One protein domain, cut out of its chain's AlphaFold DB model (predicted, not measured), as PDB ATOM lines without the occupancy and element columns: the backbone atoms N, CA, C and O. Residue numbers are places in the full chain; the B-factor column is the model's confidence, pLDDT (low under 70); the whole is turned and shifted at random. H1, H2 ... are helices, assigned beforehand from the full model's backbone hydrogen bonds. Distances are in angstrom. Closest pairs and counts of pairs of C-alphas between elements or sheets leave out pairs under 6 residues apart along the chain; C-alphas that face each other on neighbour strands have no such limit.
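This is residues 472 to 517 of the 531 residues of a protein of Hordeum vulgare subsp. vulgare (UniProt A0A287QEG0). The model is an open, flat V of helices: H1 followed by H2 makes one arm, H3 makes the other, and the arms meet in a corner at Asn 491. The short H4 sits at the far tip of the H3 arm, and the space between the arms is empty. The printed part has 46 residues with four named helices, in the order H1, H2, H3, H4, and no named strand; its class is all helix. It is extended, with a radius of gyration of the C-alphas of 15.4 A, and spans 39 by 29 by 7 A.

H1, residues 472 to 480, and H2, residues 482 to 490, meet only through their link. H2 and H3, residues 492 to 511, only just touch, with 3 pairs of C-alphas within 8 A, and touch only at the corner by their link. The closest C-alphas are those of Leu 488 and Tyr 494, 5.8 A apart, and H3 touches H2 with residues 494 to 495 alone. Their lines are about perpendicular, at 87 degrees. H3 and H4, residues 514 to 517, meet only through their link. H1 is apart from H3 and H4, and H2 is apart from H4. In H1, H2 and H3 every O i to N i+4 pair is within hydrogen-bond range; H4 is too short for such a pair, and its one O i to N i+3 pair is not within range.

H1 begins at C-alpha 472, (396.330, 333.159, 370.256), and is 11.8 A long from first to last C-alpha. H2 measures 12.0 A. H3, the longest helix, begins at C-alpha 492, (369.449, 335.868, 353.689), and measures 28.2 A. H4 measures 5.2 A and ends at C-alpha 517, (374.263, 302.483, 365.354).

The two C-alphas farthest apart, those of Trp 472 and Gln 511, are 40.3 A apart. The printed part has no cut, and its three links are tight. Residues 472 to 487, 490 to 497 and 499 to 517 stand free. The mean pLDDT of the printed part is 73.9; residues 481, 484, 487, 489, 509 and 511 to 517 are under 70.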
ATOM      1  N   TRP A 472     396.274 331.954 371.089       79.00
ATOM      2  CA  TRP A 472     396.330 333.159 370.256       79.00
ATOM      3  C   TRP A 472     395.956 332.899 368.788       79.00
ATOM      4  O   TRP A 472     395.352 333.761 368.164       79.00
ATOM      5  N   ALA A 473     396.272 331.723 368.238       77.19
ATOM      6  CA  ALA A 473     395.936 331.344 366.868       77.19
ATOM      7  C   ALA A 473     394.444 331.005 366.738       77.19
ATOM      8  O   ALA A 473     393.824 331.359 365.740       77.19
ATOM      9  N   MET A 474     393.842 330.394 367.769       74.12
ATOM     10  CA  MET A 474     392.385 330.212 367.824       74.12
ATOM     11  C   MET A 474     391.649 331.554 367.932       74.12
ATOM     12  O   MET A 474     390.670 331.767 367.224       74.12
ATOM     13  N   VAL A 475     392.152 332.488 368.749       77.62
ATOM     14  CA  VAL A 475     391.604 333.853 368.837       77.62
ATOM     15  C   VAL A 475     391.792 334.614 367.519       77.62
ATOM     16  O   VAL A 475     390.855 335.253 367.057       77.62
ATOM     17  N   ALA A 476     392.953 334.506 366.868       77.62
ATOM     18  CA  ALA A 476     393.207 335.145 365.577       77.62
ATOM     19  C   ALA A 476     392.289 334.604 364.469       77.62
ATOM     20  O   ALA A 476     391.753 335.400 363.704       77.62
ATOM     21  N   MET A 477     392.047 333.288 364.412       75.69
ATOM     22  CA  MET A 477     391.069 332.706 363.481       75.69
ATOM     23  C   MET A 477     389.639 333.170 363.781       75.69
ATOM     24  O   MET A 477     388.898 333.469 362.851       75.69
ATOM     25  N   ALA A 478     389.255 333.286 365.056       74.06
ATOM     26  CA  ALA A 478     387.933 333.782 365.432       74.06
ATOM     27  C   ALA A 478     387.733 335.267 365.080       74.06
ATOM     28  O   ALA A 478     386.640 335.641 364.675       74.06
ATOM     29  N   VAL A 479     388.771 336.101 365.216       76.50
ATOM     30  CA  VAL A 479     388.713 337.545 364.930       76.50
ATOM     31  C   VAL A 479     388.815 337.833 363.430       76.50
ATOM     32  O   VAL A 479     388.029 338.622 362.919       76.50
ATOM     33  N   LEU A 480     389.739 337.189 362.709       72.75
ATOM     34  CA  LEU A 480     389.899 337.382 361.260       72.75
ATOM     35  C   LEU A 480     388.779 336.707 360.456       72.75
ATOM     36  O   LEU A 480     388.352 337.247 359.445       72.75
ATOM     37  N   GLY A 481     388.261 335.566 360.921       68.69
ATOM     38  CA  GLY A 481     387.098 334.903 360.319       68.69
ATOM     39  C   GLY A 481     385.752 335.532 360.699       68.69
ATOM     40  O   GLY A 481     384.718 335.124 360.173       68.69
ATOM     41  N   PHE A 482     385.729 336.519 361.606       74.00
ATOM     42  CA  PHE A 482     384.491 337.163 362.063       74.00
ATOM     43  C   PHE A 482     383.778 337.922 360.938       74.00
ATOM     44  O   PHE A 482     382.548 337.901 360.878       74.00
ATOM     45  N   ASP A 483     384.525 338.533 360.015       72.19
ATOM     46  CA  ASP A 483     383.949 339.248 358.870       72.19
ATOM     47  C   ASP A 483     383.243 338.295 357.892       72.19
ATOM     48  O   ASP A 483     382.147 338.593 357.412       72.19
ATOM     49  N   GLU A 484     383.802 337.105 357.656       69.44
ATOM     50  CA  GLU A 484     383.181 336.068 356.819       69.44
ATOM     51  C   GLU A 484     381.958 335.437 357.501       69.44
ATOM     52  O   GLU A 484     380.927 335.225 356.858       69.44
ATOM     53  N   ILE A 485     382.013 335.220 358.821       71.38
ATOM     54  CA  ILE A 485     380.867 334.751 359.618       71.38
ATOM     55  C   ILE A 485     379.732 335.788 359.608       71.38
ATOM     56  O   ILE A 485     378.561 335.431 359.445       71.38
ATOM     57  N   MET A 486     380.053 337.081 359.724       70.06
ATOM     58  CA  MET A 486     379.061 338.156 359.636       70.06
ATOM     59  C   MET A 486     378.494 338.313 358.219       70.06
ATOM     60  O   MET A 486     377.302 338.588 358.074       70.06
ATOM     61  N   MET A 487     379.292 338.084 357.171       69.69
ATOM     62  CA  MET A 487     378.813 338.058 355.784       69.69
ATOM     63  C   MET A 487     377.829 336.899 355.537       69.69
ATOM     64  O   MET A 487     376.820 337.086 354.851       69.69
ATOM     65  N   LEU A 488     378.079 335.732 356.138       70.06
ATOM     66  CA  LEU A 488     377.205 334.559 356.075       70.06
ATOM     67  C   LEU A 488     375.859 334.794 356.786       70.06
ATOM     68  O   LEU A 488     374.810 334.460 356.238       70.06
ATOM     69  N   LEU A 489     375.877 335.407 357.977       67.69
ATOM     70  CA  LEU A 489     374.677 335.687 358.784       67.69
ATOM     71  C   LEU A 489     373.823 336.840 358.235       67.69
ATOM     72  O   LEU A 489     372.605 336.843 358.405       67.69
ATOM     73  N   ARG A 490     374.441 337.834 357.585       71.25
ATOM     74  CA  ARG A 490     373.744 339.035 357.097       71.25
ATOM     75  C   ARG A 490     373.099 338.849 355.722       71.25
ATOM     76  O   ARG A 490     372.234 339.642 355.348       71.25
ATOM     77  N   ASN A 491     373.497 337.825 354.969       72.94
ATOM     78  CA  ASN A 491     372.944 337.551 353.650       72.94
ATOM     79  C   ASN A 491     371.847 336.466 353.735       72.94
ATOM     80  O   ASN A 491     372.159 335.297 353.984       72.94
ATOM     81  N   PRO A 492     370.562 336.804 353.509       74.38
ATOM     82  CA  PRO A 492     369.449 335.868 353.689       74.38
ATOM     83  C   PRO A 492     369.529 334.645 352.763       74.38
ATOM     84  O   PRO A 492     369.012 333.581 353.097       74.38
ATOM     85  N   ILE A 493     370.223 334.766 351.627       78.19
ATOM     86  CA  ILE A 493     370.416 333.676 350.663       78.19
ATOM     87  C   ILE A 493     371.354 332.599 351.229       78.19
ATOM     88  O   ILE A 493     371.061 331.411 351.119       78.19
ATOM     89  N   TYR A 494     372.454 332.984 351.886       77.75
ATOM     90  CA  TYR A 494     373.389 332.012 352.467       77.75
ATOM     91  C   TYR A 494     372.797 331.301 353.684       77.75
ATOM     92  O   TYR A 494     372.976 330.093 353.823       77.75
ATOM     93  N   MET A 495     372.008 332.004 354.502       75.88
ATOM     94  CA  MET A 495     371.242 331.388 355.592       75.88
ATOM     95  C   MET A 495     370.213 330.371 355.079       75.88
ATOM     96  O   MET A 495     370.039 329.318 355.689       75.88
ATOM     97  N   PHE A 496     369.578 330.640 353.933       80.81
ATOM     98  CA  PHE A 496     368.687 329.679 353.284       80.81
ATOM     99  C   PHE A 496     369.439 328.423 352.821       80.81
ATOM    100  O   PHE A 496     369.004 327.313 353.115       80.81
ATOM    101  N   PHE A 497     370.601 328.568 352.175       80.44
ATOM    102  CA  PHE A 497     371.423 327.416 351.786       80.44
ATOM    103  C   PHE A 497     371.939 326.617 352.988       80.44
ATOM    104  O   PHE A 497     371.922 325.389 352.945       80.44
ATOM    105  N   LEU A 498     372.334 327.282 354.078       81.00
ATOM    106  CA  LEU A 498     372.715 326.622 355.331       81.00
ATOM    107  C   LEU A 498     371.549 325.841 355.942       81.00
ATOM    108  O   LEU A 498     371.737 324.725 356.417       81.00
ATOM    109  N   PHE A 499     370.342 326.403 355.900       82.12
ATOM    110  CA  PHE A 499     369.131 325.748 356.388       82.12
ATOM    111  C   PHE A 499     368.746 324.535 355.532       82.12
ATOM    112  O   PHE A 499     368.449 323.470 356.071       82.12
ATOM    113  N   VAL A 500     368.817 324.651 354.203       83.75
ATOM    114  CA  VAL A 500     368.595 323.525 353.279       83.75
ATOM    115  C   VAL A 500     369.663 322.446 353.469       83.75
ATOM    116  O   VAL A 500     369.328 321.266 353.549       83.75
ATOM    117  N   GLY A 501     370.932 322.833 353.618       84.12
ATOM    118  CA  GLY A 501     372.030 321.922 353.934       84.12
ATOM    119  C   GLY A 501     371.830 321.214 355.274       84.12
ATOM    120  O   GLY A 501     371.975 320.000 355.352       84.12
ATOM    121  N   TYR A 502     371.408 321.938 356.315       84.81
ATOM    122  CA  TYR A 502     371.060 321.360 357.613       84.81
ATOM    123  C   TYR A 502     369.909 320.357 357.500       84.81
ATOM    124  O   TYR A 502     369.986 319.273 358.074       84.81
ATOM    125  N   LEU A 503     368.861 320.672 356.733       84.69
ATOM    126  CA  LEU A 503     367.754 319.746 356.498       84.69
ATOM    127  C   LEU A 503     368.194 318.506 355.716       84.69
ATOM    128  O   LEU A 503     367.762 317.411 356.064       84.69
ATOM    129  N   LEU A 504     369.075 318.649 354.725       82.12
ATOM    130  CA  LEU A 504     369.654 317.523 353.987       82.12
ATOM    131  C   LEU A 504     370.532 316.647 354.881       82.12
ATOM    132  O   LEU A 504     370.388 315.431 354.857       82.12
ATOM    133  N   VAL A 505     371.388 317.239 355.714       79.75
ATOM    134  CA  VAL A 505     372.220 316.502 356.679       79.75
ATOM    135  C   VAL A 505     371.353 315.820 357.732       79.75
ATOM    136  O   VAL A 505     371.611 314.675 358.085       79.75
ATOM    137  N   ARG A 506     370.288 316.472 358.209       78.94
ATOM    138  CA  ARG A 506     369.341 315.875 359.157       78.94
ATOM    139  C   ARG A 506     368.536 314.748 358.510       78.94
ATOM    140  O   ARG A 506     368.322 313.725 359.150       78.94
ATOM    141  N   ALA A 507     368.124 314.907 357.255       80.38
ATOM    142  CA  ALA A 507     367.455 313.862 356.488       80.38
ATOM    143  C   ALA A 507     368.389 312.673 356.234       80.38
ATOM    144  O   ALA A 507     367.976 311.540 356.444       80.38
ATOM    145  N   LEU A 508     369.656 312.924 355.890       76.31
ATOM    146  CA  LEU A 508     370.691 311.896 355.768       76.31
ATOM    147  C   LEU A 508     370.965 311.204 357.103       76.31
ATOM    148  O   LEU A 508     371.045 309.987 357.133       76.31
ATOM    149  N   ALA A 509     371.050 311.933 358.216       69.50
ATOM    150  CA  ALA A 509     371.265 311.351 359.542       69.50
ATOM    151  C   ALA A 509     370.085 310.484 360.016       69.50
ATOM    152  O   ALA A 509     370.287 309.513 360.742       69.50
ATOM    153  N   VAL A 510     368.862 310.823 359.591       74.75
ATOM    154  CA  VAL A 510     367.651 310.026 359.829       74.75
ATOM    155  C   VAL A 510     367.572 308.831 358.872       74.75
ATOM    156  O   VAL A 510     367.175 307.752 359.295       74.75
ATOM    157  N   GLN A 511     367.982 308.982 357.608       68.88
ATOM    158  CA  GLN A 511     368.046 307.882 356.635       68.88
ATOM    159  C   GLN A 511     369.169 306.879 356.934       68.88
ATOM    160  O   GLN A 511     368.998 305.693 356.672       68.88
ATOM    161  N   LEU A 512     370.290 307.338 357.497       66.31
ATOM    162  CA  LEU A 512     371.422 306.514 357.935       66.31
ATOM    163  C   LEU A 512     371.253 305.967 359.365       66.31
ATOM    164  O   LEU A 512     372.174 305.341 359.869       66.31
ATOM    165  N   ASP A 513     370.108 306.211 360.020       62.12
ATOM    166  CA  ASP A 513     369.743 305.695 361.353       62.12
ATOM    167  C   ASP A 513     370.895 305.753 362.386       62.12
ATOM    168  O   ASP A 513     371.139 304.831 363.168       62.12
ATOM    169  N   ILE A 514     371.631 306.873 362.395       60.38
ATOM    170  CA  ILE A 514     372.869 307.053 363.180       60.38
ATOM    171  C   ILE A 514     372.599 306.925 364.692       60.38
ATOM    172  O   ILE A 514     373.469 306.527 365.467       60.38
ATOM    173  N   GLY A 515     371.366 307.212 365.128       61.03
ATOM    174  CA  GLY A 515     370.936 307.028 366.516       61.03
ATOM    175  C   GLY A 515     370.877 305.561 366.956       61.03
ATOM    176  O   GLY A 515     371.059 305.281 368.141       61.03
ATOM    177  N   ARG A 516     370.671 304.624 366.022       56.28
ATOM    178  CA  ARG A 516     370.588 303.186 366.297       56.28
ATOM    179  C   ARG A 516     371.955 302.499 366.230       56.28
ATOM    180  O   ARG A 516     372.201 301.589 367.020       56.28
ATOM    181  N   GLU A 517     372.873 302.972 365.384       54.78
ATOM    182  CA  GLU A 517     374.263 302.483 365.354       54.78
ATOM    183  C   GLU A 517     375.106 302.938 366.559       54.78
ATOM    184  O   GLU A 517     376.012 302.225 366.969       54.78
TER     185      GLU A 517